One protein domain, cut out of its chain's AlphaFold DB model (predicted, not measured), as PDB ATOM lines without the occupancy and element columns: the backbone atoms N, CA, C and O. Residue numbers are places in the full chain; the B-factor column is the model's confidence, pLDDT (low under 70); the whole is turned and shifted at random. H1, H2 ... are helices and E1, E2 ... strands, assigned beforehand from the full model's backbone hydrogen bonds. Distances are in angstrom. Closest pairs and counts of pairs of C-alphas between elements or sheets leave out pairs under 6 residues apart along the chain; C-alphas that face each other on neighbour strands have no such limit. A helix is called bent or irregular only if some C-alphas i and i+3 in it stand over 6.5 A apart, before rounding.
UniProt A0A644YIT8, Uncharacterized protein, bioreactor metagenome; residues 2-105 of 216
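AT A GLANCE: This is residues 2 to 105 of the 216 residues of an uncharacterized protein of bioreactor metagenome (UniProt A0A644YIT8). A helical hairpin, H1 and H2, packs with residues 12 to 23 of H1 and residues 30 to 37 of H2 on a small two-stranded sheet in the core, while the first part of H1, residues 2 to 10, sticks out as an arm at one end of the longest axis. At the other end of that axis lie loops with the short helix H3, and H4 lies off to one side, apart from H1, H2 and H3. The printed part has 104 residues with five named helices and two named strands, in the order H1, H2, E1, H3, H4, E2, H5; the sheet, E1 - E2, is antiparallel and the class is mostly helix. The whole is compact, with a radius of gyration of the C-alphas of 13.7 A, yet elongated in outline, spanning 42 by 27 by 24 A.

IN THESE COORDINATES: H1 covers residues 2 to 23, 31.6 A long, from C-alpha 2 at (35.740, -68.125, 11.427). It has a kink of 31 degrees near residue 16 and is only just irregular: C-alphas 16 and 19 are 6.6 A apart. H2 is residues 27 to 37, 15.3 A. E1 is residues 48 to 51, 10.1 A. H3 is residues 71 to 75, 6.0 A, and H4 is residues 82 to 87, 8.5 A. E2, residues 95 to 101, is 15.2 A long and begins at C-alpha 95 (45.207, -89.091, 35.391). H5, residues 102 to 105, 5.2 A, ends at C-alpha 105 (44.044, -73.154, 28.049).

HOW THE PARTS SIT: E1 and E2 are antiparallel at 144 degrees; N 98 and O 49 are 2.8 A apart and N 51 and O 96 are 2.9 A apart, within hydrogen-bond range. Residues 90 to 91 pair briefly with residues 95 to 96 of E2, antiparallel. The closest C-alphas of H1 and E2 are those of Pro 15 and Ala 99, 4.4 A apart; for H2 and E2 they are those of Tyr 34 and Ala 99, 5.3 A. H1 touches H2 with residues 14 to 22 alone, closest at the C-alphas of Ala 18 and Ala 30, 4.7 A; they form a hairpin, opposite ways at a steep tilt of 42 degrees. H5 is close to H1 but not clearly touching, with the closest C-alphas, those of Leu 12 and Val 105, 7.3 A apart. H3 and H4 are apart. Every O i to N i+4 pair is within hydrogen-bond range in H2, H3 and H4, and 15 of 18 are in H1; H5 is too short for such a pair.

THE WHOLE: The C-alphas of Leu 2 and Gly 76, the two farthest apart, are 44.8 A from each other. The printed part has no cut. The link from E1 to H3, residues 52 to 70, is long. The mean pLDDT of the printed part is 95.0, and no printed residue is under 70.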
ATOM      1  N   LEU A   2      35.908 -66.657  11.450       93.25
ATOM      2  CA  LEU A   2      35.740 -68.125  11.427       93.25
ATOM      3  C   LEU A   2      37.019 -68.913  11.101       93.25
ATOM      4  O   LEU A   2      37.297 -69.906  11.756       93.25
ATOM      5  N   PHE A   3      37.825 -68.448  10.143       94.12
ATOM      6  CA  PHE A   3      39.114 -69.079   9.832       94.12
ATOM      7  C   PHE A   3      40.060 -69.119  11.047       94.12
ATOM      8  O   PHE A   3      40.616 -70.162  11.372       94.12
ATOM      9  N   ILE A   4      40.183 -67.997  11.760       94.00
ATOM     10  CA  ILE A   4      41.011 -67.883  12.969       94.00
ATOM     11  C   ILE A   4      40.443 -68.754  14.090       94.00
ATOM     12  O   ILE A   4      41.195 -69.468  14.742       94.00
ATOM     13  N   ALA A   5      39.119 -68.758  14.267       96.44
ATOM     14  CA  ALA A   5      38.451 -69.652  15.206       96.44
ATOM     15  C   ALA A   5      38.737 -71.130  14.882       96.44
ATOM     16  O   ALA A   5      39.004 -71.902  15.791       96.44
ATOM     17  N   GLY A   6      38.765 -71.515  13.601       97.81
ATOM     18  CA  GLY A   6      39.134 -72.867  13.174       97.81
ATOM     19  C   GLY A   6      40.564 -73.249  13.563       97.81
ATOM     20  O   GLY A   6      40.783 -74.330  14.103       97.81
ATOM     21  N   ILE A   7      41.529 -72.346  13.363       97.31
ATOM     22  CA  ILE A   7      42.923 -72.568  13.782       97.31
ATOM     23  C   ILE A   7      43.020 -72.706  15.306       97.31
ATOM     24  O   ILE A   7      43.661 -73.634  15.793       97.31
ATOM     25  N   LEU A   8      42.367 -71.819  16.061       97.38
ATOM     26  CA  LEU A   8      42.372 -71.859  17.526       97.38
ATOM     27  C   LEU A   8      41.695 -73.124  18.069       97.38
ATOM     28  O   LEU A   8      42.189 -73.724  19.018       97.38
ATOM     29  N   ALA A   9      40.597 -73.556  17.445       97.94
ATOM     30  CA  ALA A   9      39.919 -74.797  17.795       97.94
ATOM     31  C   ALA A   9      40.827 -76.009  17.564       97.94
ATOM     32  O   ALA A   9      40.926 -76.857  18.444       97.94
ATOM     33  N   LEU A  10      41.542 -76.067  16.435       97.31
ATOM     34  CA  LEU A  10      42.531 -77.119  16.184       97.31
ATOM     35  C   LEU A  10      43.675 -77.077  17.207       97.31
ATOM     36  O   LEU A  10      44.049 -78.119  17.739       97.31
ATOM     37  N   PHE A  11      44.188 -75.886  17.525       96.81
ATOM     38  CA  PHE A  11      45.248 -75.711  18.520       96.81
ATOM     39  C   PHE A  11      44.827 -76.165  19.927       96.81
ATOM     40  O   PHE A  11      45.627 -76.742  20.648       96.81
ATOM     41  N   LEU A  12      43.569 -75.959  20.328       97.56
ATOM     42  CA  LEU A  12      43.050 -76.452  21.613       97.56
ATOM     43  C   LEU A  12      42.665 -77.933  21.580       97.56
ATOM     44  O   LEU A  12      42.751 -78.619  22.598       97.56
ATOM     45  N   PHE A  13      42.245 -78.437  20.423       97.88
ATOM     46  CA  PHE A  13      41.794 -79.813  20.268       97.88
ATOM     47  C   PHE A  13      42.904 -80.824  20.571       97.88
ATOM     48  O   PHE A  13      42.685 -81.757  21.340       97.88
ATOM     49  N   PHE A  14      44.106 -80.643  20.011       97.12
ATOM     50  CA  PHE A  14      45.181 -81.628  20.186       97.12
ATOM     51  C   PHE A  14      45.656 -81.770  21.644       97.12
ATOM     52  O   PHE A  14      45.727 -82.907  22.112       97.12
ATOM     53  N   PRO A  15      45.924 -80.692  22.410       96.94
ATOM     54  CA  PRO A  15      46.322 -80.812  23.811       96.94
ATOM     55  C   PRO A  15      45.268 -81.468  24.690       96.94
ATOM     56  O   PRO A  15      45.627 -82.211  25.601       96.94
ATOM     57  N   LEU A  16      43.984 -81.211  24.413       97.19
ATOM     58  CA  LEU A  16      42.865 -81.866  25.093       97.19
ATOM     59  C   LEU A  16      42.762 -83.348  24.715       97.19
ATOM     60  O   LEU A  16      42.371 -84.162  25.544       97.19
ATOM     61  N   MET A  17      43.147 -83.711  23.490       97.81
ATOM     62  CA  MET A  17      43.150 -85.095  23.017       97.81
ATOM     63  C   MET A  17      44.312 -85.923  23.587       97.81
ATOM     64  O   MET A  17      44.175 -87.134  23.749       97.81
ATOM     65  N   ALA A  18      45.441 -85.301  23.942       97.38
ATOM     66  CA  ALA A  18      46.608 -85.994  24.503       97.38
ATOM     67  C   ALA A  18      46.277 -86.915  25.702       97.38
ATOM     68  O   ALA A  18      46.585 -88.109  25.624       97.38
ATOM     69  N   PRO A  19      45.594 -86.450  26.768       97.50
ATOM     70  CA  PRO A  19      45.205 -87.321  27.878       97.50
ATOM     71  C   PRO A  19      44.182 -88.402  27.489       97.50
ATOM     72  O   PRO A  19      44.188 -89.485  28.071       97.50
ATOM     73  N   VAL A  20      43.331 -88.157  26.483       97.94
ATOM     74  CA  VAL A  20      42.391 -89.165  25.953       97.94
ATOM     75  C   VAL A  20      43.157 -90.312  25.294       97.94
ATOM     76  O   VAL A  20      42.868 -91.481  25.547       97.94
ATOM     77  N   LEU A  21      44.169 -89.993  24.487       97.94
ATOM     78  CA  LEU A  21      45.030 -90.986  23.845       97.94
ATOM     79  C   LEU A  21      45.841 -91.775  24.878       97.94
ATOM     80  O   LEU A  21      45.921 -92.998  24.770       97.94
ATOM     81  N   MET A  22      46.371 -91.104  25.909       97.31
ATOM     82  CA  MET A  22      47.060 -91.769  27.021       97.31
ATOM     83  C   MET A  22      46.150 -92.772  27.735       97.31
ATOM     84  O   MET A  22      46.541 -93.923  27.915       97.31
ATOM     85  N   LYS A  23      44.916 -92.372  28.070       97.06
ATOM     86  CA  LYS A  23      43.947 -93.241  28.756       97.06
ATOM     87  C   LYS A  23      43.572 -94.482  27.942       97.06
ATOM     88  O   LYS A  23      43.323 -95.529  28.526       97.06
ATOM     89  N   ASN A  24      43.561 -94.377  26.613       96.88
ATOM     90  CA  ASN A  24      43.257 -95.485  25.702       96.88
ATOM     91  C   ASN A  24      44.499 -96.298  25.281       96.88
ATOM     92  O   ASN A  24      44.429 -97.073  24.328       96.88
ATOM     93  N   GLY A  25      45.648 -96.107  25.937       95.56
ATOM     94  CA  GLY A  25      46.884 -96.842  25.644       95.56
ATOM     95  C   GLY A  25      47.604 -96.417  24.357       95.56
ATOM     96  O   GLY A  25      48.619 -97.011  24.001       95.56
ATOM     97  N   GLN A  26      47.147 -95.365  23.668       97.00
ATOM     98  CA  GLN A  26      47.780 -94.827  22.455       97.00
ATOM     99  C   GLN A  26      48.946 -93.886  22.802       97.00
ATOM    100  O   GLN A  26      48.982 -92.710  22.423       97.00
ATOM    101  N   THR A  27      49.925 -94.410  23.538       95.69
ATOM    102  CA  THR A  27      51.028 -93.635  24.129       95.69
ATOM    103  C   THR A  27      51.920 -92.970  23.084       95.69
ATOM    104  O   THR A  27      52.347 -91.832  23.285       95.69
ATOM    105  N   THR A  28      52.174 -93.620  21.944       96.56
ATOM    106  CA  THR A  28      52.991 -93.052  20.858       96.56
ATOM    107  C   THR A  28      52.350 -91.799  20.267       96.56
ATOM    108  O   THR A  28      53.020 -90.774  20.147       96.56
ATOM    109  N   ALA A  29      51.051 -91.849  19.947       96.88
ATOM    110  CA  ALA A  29      50.323 -90.711  19.392       96.88
ATOM    111  C   ALA A  29      50.253 -89.550  20.396       96.88
ATOM    112  O   ALA A  29      50.573 -88.413  20.050       96.88
ATOM    113  N   ALA A  30      49.935 -89.842  21.662       96.75
ATOM    114  CA  ALA A  30      49.939 -88.842  22.729       96.75
ATOM    115  C   ALA A  30      51.322 -88.191  22.909       96.75
ATOM    116  O   ALA A  30      51.437 -86.972  23.013       96.75
ATOM    117  N   SER A  31      52.390 -88.996  22.880       95.06
ATOM    118  CA  SER A  31      53.772 -88.521  23.031       95.06
ATOM    119  C   SER A  31      54.184 -87.552  21.928       95.06
ATOM    120  O   SER A  31      54.949 -86.627  22.192       95.06
ATOM    121  N   VAL A  32      53.697 -87.739  20.697       96.88
ATOM    122  CA  VAL A  32      53.917 -86.775  19.609       96.88
ATOM    123  C   VAL A  32      53.260 -85.438  19.944       96.88
ATOM    124  O   VAL A  32      53.910 -84.406  19.798       96.88
ATOM    125  N   ILE A  33      52.024 -85.448  20.457       97.06
ATOM    126  CA  ILE A  33      51.329 -84.220  20.861       97.06
ATOM    127  C   ILE A  33      52.120 -83.494  21.956       97.06
ATOM    128  O   ILE A  33      52.489 -82.342  21.748       97.06
ATOM    129  N   TYR A  34      52.475 -84.161  23.061       96.31
ATOM    130  CA  TYR A  34      53.287 -83.544  24.126       96.31
ATOM    131  C   TYR A  34      54.628 -83.004  23.603       96.31
ATOM    132  O   TYR A  34      55.080 -81.936  23.989       96.31
ATOM    133  N   LYS A  35      55.300 -83.704  22.681       94.75
ATOM    134  CA  LYS A  35      56.564 -83.205  22.106       94.75
ATOM    135  C   LYS A  35      56.377 -81.928  21.288       94.75
ATOM    136  O   LYS A  35      57.216 -81.038  21.380       94.75
ATOM    137  N   VAL A  36      55.312 -81.846  20.491       94.94
ATOM    138  CA  VAL A  36      55.013 -80.658  19.680       94.94
ATOM    139  C   VAL A  36      54.626 -79.481  20.576       94.94
ATOM    140  O   VAL A  36      55.133 -78.376  20.383       94.94
ATOM    141  N   TYR A  37      53.771 -79.707  21.575       94.94
ATOM    142  CA  TYR A  37      53.276 -78.633  22.435       94.94
ATOM    143  C   TYR A  37      54.295 -78.131  23.464       94.94
ATOM    144  O   TYR A  37      54.248 -76.947  23.804       94.94
ATOM    145  N   LYS A  38      55.319 -78.927  23.804       92.44
ATOM    146  CA  LYS A  38      56.486 -78.478  24.587       92.44
ATOM    147  C   LYS A  38      57.233 -77.274  24.001       92.44
ATOM    148  O   LYS A  38      57.958 -76.599  24.728       92.44
ATOM    149  N   VAL A  39      57.095 -77.007  22.699       91.06
ATOM    150  CA  VAL A  39      57.676 -75.814  22.052       91.06
ATOM    151  C   VAL A  39      56.899 -74.547  22.426       91.06
ATOM    152  O   VAL A  39      57.481 -73.470  22.527       91.06
ATOM    153  N   PHE A  40      55.591 -74.675  22.641       89.50
ATOM    154  CA  PHE A  40      54.694 -73.562  22.947       89.50
ATOM    155  C   PHE A  40      54.513 -73.360  24.453       89.50
ATOM    156  O   PHE A  40      54.352 -72.230  24.905       89.50
ATOM    157  N   CYS A  41      54.558 -74.441  25.233       90.62
ATOM    158  CA  CYS A  41      54.347 -74.428  26.671       90.62
ATOM    159  C   CYS A  41      55.397 -75.283  27.383       90.62
ATOM    160  O   CYS A  41      55.801 -76.329  26.898       90.62
ATOM    161  N   HIS A  42      55.792 -74.893  28.595       85.88
ATOM    162  CA  HIS A  42      56.700 -75.707  29.410       85.88
ATOM    163  C   HIS A  42      56.029 -76.961  29.992       85.88
ATOM    164  O   HIS A  42      56.726 -77.805  30.547       85.88
ATOM    165  N   GLU A  43      54.697 -77.078  29.898       85.88
ATOM    166  CA  GLU A  43      53.911 -78.239  30.345       85.88
ATOM    167  C   GLU A  43      54.233 -78.693  31.779       85.88
ATOM    168  O   GLU A  43      54.279 -79.887  32.074       85.88
ATOM    169  N   LEU A  44      54.501 -77.758  32.692       92.19
ATOM    170  CA  LEU A  44      54.809 -78.105  34.080       92.19
ATOM    171  C   LEU A  44      53.613 -78.839  34.699       92.19
ATOM    172  O   LEU A  44      52.494 -78.320  34.682       92.19
ATOM    173  N   ALA A  45      53.857 -80.028  35.254       94.69
ATOM    174  CA  ALA A  45      52.844 -80.878  35.877       94.69
ATOM    175  C   ALA A  45      51.976 -80.100  36.881       94.69
ATOM    176  O   ALA A  45      50.756 -80.095  36.777       94.69
ATOM    177  N   TYR A  46      52.597 -79.306  37.754       94.19
ATOM    178  CA  TYR A  46      51.902 -78.500  38.766       94.19
ATOM    179  C   TYR A  46      51.206 -77.222  38.251       94.19
ATOM    180  O   TYR A  46      50.728 -76.394  39.035       94.19
ATOM    181  N   ARG A  47      51.198 -77.004  36.930       95.44
ATOM    182  CA  ARG A  47      50.517 -75.883  36.257       95.44
ATOM    183  C   ARG A  47      49.602 -76.341  35.125       95.44
ATOM    184  O   ARG A  47      49.246 -75.524  34.276       95.44
ATOM    185  N   SER A  48      49.289 -77.629  35.062       97.12
ATOM    186  CA  SER A  48      48.504 -78.228  33.985       97.12
ATOM    187  C   SER A  48      47.234 -78.847  34.552       97.12
ATOM    188  O   SER A  48      47.235 -79.387  35.656       97.12
ATOM    189  N   PHE A  49      46.160 -78.803  33.767       97.94
ATOM    190  CA  PHE A  49      44.951 -79.549  34.087       97.94
ATOM    191  C   PHE A  49      45.133 -81.034  33.777       97.94
ATOM    192  O   PHE A  49      45.835 -81.387  32.830       97.94
ATOM    193  N   TYR A  50      44.457 -81.889  34.533       97.94
ATOM    194  CA  TYR A  50      44.472 -83.341  34.394       97.94
ATOM    195  C   TYR A  50      43.083 -83.869  34.049       97.94
ATOM    196  O   TYR A  50      42.071 -83.343  34.512       97.94
ATOM    197  N   LEU A  51      43.044 -84.931  33.244       97.81
ATOM    198  CA  LEU A  51      41.838 -85.703  32.958       97.81
ATOM    199  C   LEU A  51      42.034 -87.157  33.393       97.81
ATOM    200  O   LEU A  51      43.139 -87.692  33.302       97.81
ATOM    201  N   TYR A  52      40.935 -87.812  33.775       97.19
ATOM    202  CA  TYR A  52      40.887 -89.232  34.155       97.19
ATOM    203  C   TYR A  52      41.622 -89.602  35.453       97.19
ATOM    204  O   TYR A  52      41.991 -90.766  35.610       97.19
ATOM    205  N   GLY A  53      41.826 -88.637  36.352       94.44
ATOM    206  CA  GLY A  53      42.383 -88.845  37.691       94.44
ATOM    207  C   GLY A  53      41.456 -88.357  38.800       94.44
ATOM    208  O   GLY A  53      40.329 -87.941  38.530       94.44
ATOM    209  N   GLU A  54      41.950 -88.375  40.037       95.88
ATOM    210  CA  GLU A  54      41.184 -87.967  41.227       95.88
ATOM    211  C   GLU A  54      40.891 -86.458  41.282       95.88
ATOM    212  O   GLU A  54      39.832 -86.041  41.749       95.88
ATOM    213  N   GLN A  55      41.809 -85.634  40.772       96.00
ATOM    214  CA  GLN A  55      41.684 -84.178  40.702       96.00
ATOM    215  C   GLN A  55      41.947 -83.640  39.298       96.00
ATOM    216  O   GLN A  55      42.722 -84.194  38.519       96.00
ATOM    217  N   TYR A  56      41.359 -82.476  39.017       96.38
ATOM    218  CA  TYR A  56      41.597 -81.735  37.777       96.38
ATOM    219  C   TYR A  56      42.914 -80.956  37.772       96.38
ATOM    220  O   TYR A  56      43.340 -80.511  36.713       96.38
ATOM    221  N   TYR A  57      43.548 -80.754  38.926       96.75
ATOM    222  CA  TYR A  57      44.817 -80.042  39.064       96.75
ATOM    223  C   TYR A  57      45.535 -80.488  40.344       96.75
ATOM    224  O   TYR A  57      44.887 -80.857  41.326       96.75
ATOM    225  N   TYR A  58      46.867 -80.407  40.330       96.75
ATOM    226  CA  TYR A  58      47.745 -80.750  41.456       96.75
ATOM    227  C   TYR A  58      48.726 -79.593  41.663       96.75
ATOM    228  O   TYR A  58      49.753 -79.533  40.988       96.75
ATOM    229  N   PRO A  59      48.395 -78.603  42.505       96.12
ATOM    230  CA  PRO A  59      49.212 -77.409  42.658       96.12
ATOM    231  C   PRO A  59      50.448 -77.718  43.509       96.12
ATOM    232  O   PRO A  59      50.484 -78.713  44.229       96.12
ATOM    233  N   ARG A  60      51.452 -76.841  43.476       95.19
ATOM    234  CA  ARG A  60      52.558 -76.914  44.444       95.19
ATOM    235  C   ARG A  60      52.039 -76.646  45.848       95.19
ATOM    236  O   ARG A  60      51.162 -75.797  46.013       95.19
ATOM    237  N   GLU A  61      52.661 -77.248  46.853       93.06
ATOM    238  CA  GLU A  61      52.403 -76.921  48.265       93.06
ATOM    239  C   GLU A  61      52.530 -75.409  48.540       93.06
ATOM    240  O   GLU A  61      51.695 -74.813  49.219       93.06
ATOM    241  N   LEU A  62      53.496 -74.753  47.887       92.44
ATOM    242  CA  LEU A  62      53.726 -73.306  47.958       92.44
ATOM    243  C   LEU A  62      52.510 -72.448  47.545       92.44
ATOM    244  O   LEU A  62      52.431 -71.281  47.922       92.44
ATOM    245  N   ALA A  63      51.566 -72.989  46.767       92.69
ATOM    246  CA  ALA A  63      50.346 -72.272  46.391       92.69
ATOM    247  C   ALA A  63      49.350 -72.128  47.560       92.69
ATOM    248  O   ALA A  63      48.404 -71.350  47.442       92.69
ATOM    249  N   GLY A  64      49.544 -72.861  48.665       93.19
ATOM    250  CA  GLY A  64      48.770 -72.708  49.901       93.19
ATOM    251  C   GLY A  64      47.290 -73.081  49.782       93.19
ATOM    252  O   GLY A  64      46.464 -72.540  50.514       93.19
ATOM    253  N   ILE A  65      46.933 -73.961  48.843       94.75
ATOM    254  CA  ILE A  65      45.548 -74.402  48.631       94.75
ATOM    255  C   ILE A  65      45.263 -75.590  49.554       94.75
ATOM    256  O   ILE A  65      45.946 -76.608  49.481       94.75
ATOM    257  N   SER A  66      44.254 -75.465  50.414       92.75
ATOM    258  CA  SER A  66      43.801 -76.550  51.289       92.75
ATOM    259  C   SER A  66      42.863 -77.521  50.561       92.75
ATOM    260  O   SER A  66      42.238 -77.171  49.561       92.75
ATOM    261  N   ASN A  67      42.732 -78.741  51.095       93.31
ATOM    262  CA  ASN A  67      41.827 -79.791  50.600       93.31
ATOM    263  C   ASN A  67      42.116 -80.282  49.169       93.31
ATOM    264  O   ASN A  67      41.204 -80.722  48.470       93.31
ATOM    265  N   VAL A  68      43.374 -80.215  48.733       95.00
ATOM    266  CA  VAL A  68      43.835 -80.764  47.452       95.00
ATOM    267  C   VAL A  68      45.144 -81.516  47.662       95.00
ATOM    268  O   VAL A  68      45.982 -81.085  48.451       95.00
ATOM    269  N   ILE A  69      45.334 -82.621  46.943       95.56
ATOM    270  CA  ILE A  69      46.621 -83.312  46.862       95.56
ATOM    271  C   ILE A  69      47.575 -82.409  46.078       95.56
ATOM    272  O   ILE A  69      47.269 -81.983  44.955       95.56
ATOM    273  N   THR A  70      48.719 -82.091  46.680       96.25
ATOM    274  CA  THR A  70      49.750 -81.280  46.028       96.25
ATOM    275  C   THR A  70      50.534 -82.112  45.018       96.25
ATOM    276  O   THR A  70      50.565 -83.342  45.069       96.25
ATOM    277  N   TYR A  71      51.200 -81.443  44.084       95.38
ATOM    278  CA  TYR A  71      52.106 -82.094  43.144       95.38
ATOM    279  C   TYR A  71      53.201 -82.893  43.863       95.38
ATOM    280  O   TYR A  71      53.483 -84.032  43.486       95.38
ATOM    281  N   GLU A  72      53.789 -82.318  44.912       95.25
ATOM    282  CA  GLU A  72      54.833 -82.962  45.705       95.25
ATOM    283  C   GLU A  72      54.296 -84.217  46.414       95.25
ATOM    284  O   GLU A  72      54.958 -85.250  46.412       95.25
ATOM    285  N   GLN A  73      53.064 -84.173  46.935       94.69
ATOM    286  CA  GLN A  73      52.407 -85.335  47.543       94.69
ATOM    287  C   GLN A  73      52.067 -86.421  46.514       94.69
ATOM    288  O   GLN A  73      52.274 -87.602  46.778       94.69
ATOM    289  N   ALA A  74      51.558 -86.036  45.341       94.56
ATOM    290  CA  ALA A  74      51.112 -86.979  44.317       94.56
ATOM    291  C   ALA A  74      52.271 -87.669  43.577       94.56
ATOM    292  O   ALA A  74      52.117 -88.792  43.095       94.56
ATOM    293  N   THR A  75      53.417 -86.993  43.451       94.00
ATOM    294  CA  THR A  75      54.568 -87.491  42.680       94.00
ATOM    295  C   THR A  75      55.753 -87.917  43.542       94.00
ATOM    296  O   THR A  75      56.612 -88.645  43.051       94.00
ATOM    297  N   GLY A  76      55.826 -87.466  44.799       94.06
ATOM    298  CA  GLY A  76      56.997 -87.634  45.663       94.06
ATOM    299  C   GLY A  76      58.215 -86.811  45.226       94.06
ATOM    300  O   GLY A  76      59.286 -86.964  45.805       94.06
ATOM    301  N   MET A  77      58.067 -85.957  44.209       93.44
ATOM    302  CA  MET A  77      59.158 -85.206  43.593       93.44
ATOM    303  C   MET A  77      59.071 -83.727  43.945       93.44
ATOM    304  O   MET A  77      57.991 -83.137  44.027       93.44
ATOM    305  N   SER A  78      60.232 -83.097  44.100       91.12
ATOM    306  CA  SER A  78      60.325 -81.665  44.357       91.12
ATOM    307  C   SER A  78      59.894 -80.857  43.123       91.12
ATOM    308  O   SER A  78      60.265 -81.156  41.988       91.12
ATOM    309  N   ALA A  79      59.144 -79.769  43.325       87.31
ATOM    310  CA  ALA A  79      58.788 -78.858  42.234       87.31
ATOM    311  C   ALA A  79      59.979 -78.049  41.683       87.31
ATOM    312  O   ALA A  79      59.854 -77.431  40.622       87.31
ATOM    313  N   GLN A  80      61.121 -78.047  42.381       86.06
ATOM    314  CA  GLN A  80      62.382 -77.491  41.891       86.06
ATOM    315  C   GLN A  80      63.035 -78.397  40.831       86.06
ATOM    316  O   GLN A  80      63.837 -77.915  40.031       86.06
ATOM    317  N   GLU A  81      62.652 -79.674  40.752       89.75
ATOM    318  CA  GLU A  81      63.086 -80.599  39.700       89.75
ATOM    319  C   GLU A  81      62.282 -80.373  38.410       89.75
ATOM    320  O   GLU A  81      61.420 -81.161  38.006       89.75
ATOM    321  N   ILE A  82      62.564 -79.245  37.747       88.12
ATOM    322  CA  ILE A  82      61.820 -78.757  36.574       88.12
ATOM    323  C   ILE A  82      61.785 -79.780  35.433       88.12
ATOM    324  O   ILE A  82      60.758 -79.919  34.764       88.12
ATOM    325  N   ASP A  83      62.871 -80.521  35.213       90.94
ATOM    326  CA  ASP A  83      62.920 -81.527  34.152       90.94
ATOM    327  C   ASP A  83      61.958 -82.687  34.398       90.94
ATOM    328  O   ASP A  83      61.284 -83.126  33.460       90.94
ATOM    329  N   PHE A  84      61.832 -83.143  35.645       93.19
ATOM    330  CA  PHE A  84      60.831 -84.144  35.990       93.19
ATOM    331  C   PHE A  84      59.425 -83.555  35.837       93.19
ATOM    332  O   PHE A  84      58.605 -84.127  35.117       93.19
ATOM    333  N   ALA A  85      59.164 -82.367  36.394       92.94
ATOM    334  CA  ALA A  85      57.849 -81.721  36.320       92.94
ATOM    335  C   ALA A  85      57.369 -81.501  34.871       92.94
ATOM    336  O   ALA A  85      56.183 -81.643  34.570       92.94
ATOM    337  N   ARG A  86      58.283 -81.175  33.951       92.25
ATOM    338  CA  ARG A  86      57.994 -81.020  32.518       92.25
ATOM    339  C   ARG A  86      57.734 -82.357  31.823       92.25
ATOM    340  O   ARG A  86      56.866 -82.447  30.951       92.25
ATOM    341  N   ASN A  87      58.494 -83.397  32.159       92.94
ATOM    342  CA  ASN A  87      58.411 -84.693  31.482       92.94
ATOM    343  C   ASN A  87      57.336 -85.621  32.049       92.94
ATOM    344  O   ASN A  87      56.873 -86.502  31.329       92.94
ATOM    345  N   PHE A  88      56.892 -85.393  33.281       95.12
ATOM    346  CA  PHE A  88      55.817 -86.150  33.901       95.12
ATOM    347  C   PHE A  88      54.491 -85.915  33.167       95.12
ATOM    348  O   PHE A  88      53.970 -84.800  33.160       95.12
ATOM    349  N   VAL A  89      53.957 -86.954  32.521       95.19
ATOM    350  CA  VAL A  89      52.701 -86.895  31.751       95.19
ATOM    351  C   VAL A  89      51.482 -87.198  32.625       95.19
ATOM    352  O   VAL A  89      50.413 -86.632  32.406       95.19
ATOM    353  N   GLY A  90      51.632 -88.076  33.613       94.81
ATOM    354  CA  GLY A  90      50.525 -88.558  34.429       94.81
ATOM    355  C   GLY A  90      50.669 -90.025  34.811       94.81
ATOM    356  O   GLY A  90      51.602 -90.701  34.376       94.81
ATOM    357  N   ASN A  91      49.735 -90.508  35.621       94.44
ATOM    358  CA  ASN A  91      49.635 -91.895  36.072       94.44
ATOM    359  C   ASN A  91      48.161 -92.236  36.362       94.44
ATOM    360  O   ASN A  91      47.274 -91.426  36.107       94.44
ATOM    361  N   GLU A  92      47.878 -93.436  36.866       91.56
ATOM    362  CA  GLU A  92      46.496 -93.870  37.117       91.56
ATOM    363  C   GLU A  92      45.782 -93.057  38.206       91.56
ATOM    364  O   GLU A  92      44.582 -92.829  38.093       91.56
ATOM    365  N   LEU A  93      46.520 -92.580  39.214       92.12
ATOM    366  CA  LEU A  93      45.992 -91.764  40.310       92.12
ATOM    367  C   LEU A  93      45.689 -90.335  39.837       92.12
ATOM    368  O   LEU A  93      44.579 -89.821  39.965       92.12
ATOM    369  N   MET A  94      46.695 -89.691  39.247       95.81
ATOM    370  CA  MET A  94      46.621 -88.298  38.824       95.81
ATOM    371  C   MET A  94      45.816 -88.108  37.543       95.81
ATOM    372  O   MET A  94      45.391 -86.994  37.239       95.81
ATOM    373  N   GLY A  95      45.609 -89.182  36.782       97.31
ATOM    374  CA  GLY A  95      45.207 -89.091  35.391       97.31
ATOM    375  C   GLY A  95      46.349 -88.551  34.534       97.31
ATOM    376  O   GLY A  95      47.520 -88.575  34.921       97.31
ATOM    377  N   TYR A  96      46.008 -88.028  33.361       97.94
ATOM    378  CA  TYR A  96      46.974 -87.507  32.395       97.94
ATOM    379  C   TYR A  96      46.778 -86.014  32.182       97.94
ATOM    380  O   TYR A  96      45.645 -85.541  32.042       97.94
ATOM    381  N   LYS A  97      47.884 -85.268  32.139       97.25
ATOM    382  CA  LYS A  97      47.852 -83.817  31.963       97.25
ATOM    383  C   LYS A  97      47.462 -83.432  30.537       97.25
ATOM    384  O   LYS A  97      47.830 -84.106  29.576       97.25
ATOM    385  N   ILE A  98      46.775 -82.311  30.381       97.62
ATOM    386  CA  ILE A  98      46.604 -81.633  29.095       97.62
ATOM    387  C   ILE A  98      47.978 -81.122  28.633       97.62
ATOM    388  O   ILE A  98      48.792 -80.694  29.448       97.62
ATOM    389  N   ALA A  99      48.257 -81.169  27.327       96.81
ATOM    390  CA  ALA A  99      49.577 -80.820  26.779       96.81
ATOM    391  C   ALA A  99      49.891 -79.305  26.757       96.81
ATOM    392  O   ALA A  99      50.773 -78.865  26.040       96.81
ATOM    393  N   ILE A 100      49.161 -78.483  27.507       97.00
ATOM    394  CA  ILE A 100      49.424 -77.052  27.700       97.00
ATOM    395  C   ILE A 100      49.007 -76.663  29.119       97.00
ATOM    396  O   ILE A 100      48.194 -77.345  29.748       97.00
ATOM    397  N   CYS A 101      49.554 -75.562  29.634       96.25
ATOM    398  CA  CYS A 101      49.270 -75.132  31.000       96.25
ATOM    399  C   CYS A 101      47.857 -74.548  31.156       96.25
ATOM    400  O   CYS A 101      47.226 -74.112  30.193       96.25
ATOM    401  N   GLU A 102      47.385 -74.467  32.399       97.25
ATOM    402  CA  GLU A 102      46.090 -73.883  32.780       97.25
ATOM    403  C   GLU A 102      45.902 -72.465  32.217       97.25
ATOM    404  O   GLU A 102      44.814 -72.109  31.758       97.25
ATOM    405  N   ARG A 103      46.976 -71.659  32.220       96.50
ATOM    406  CA  ARG A 103      46.957 -70.291  31.685       96.50
ATOM    407  C   ARG A 103      46.771 -70.294  30.169       96.50
ATOM    408  O   ARG A 103      45.949 -69.532  29.675       96.50
ATOM    409  N   ASP A 104      47.480 -71.155  29.443       97.06
ATOM    410  CA  ASP A 104      47.381 -71.231  27.982       97.06
ATOM    411  C   ASP A 104      46.000 -71.730  27.555       97.06
ATOM    412  O   ASP A 104      45.399 -71.152  26.648       97.06
ATOM    413  N   VAL A 105      45.439 -72.725  28.257       97.81
ATOM    414  CA  VAL A 105      44.044 -73.154  28.049       97.81
ATOM    415  C   VAL A 105      43.097 -71.956  28.154       97.81
ATOM    416  O   VAL A 105      42.251 -71.766  27.281       97.81
TER     417      VAL A 105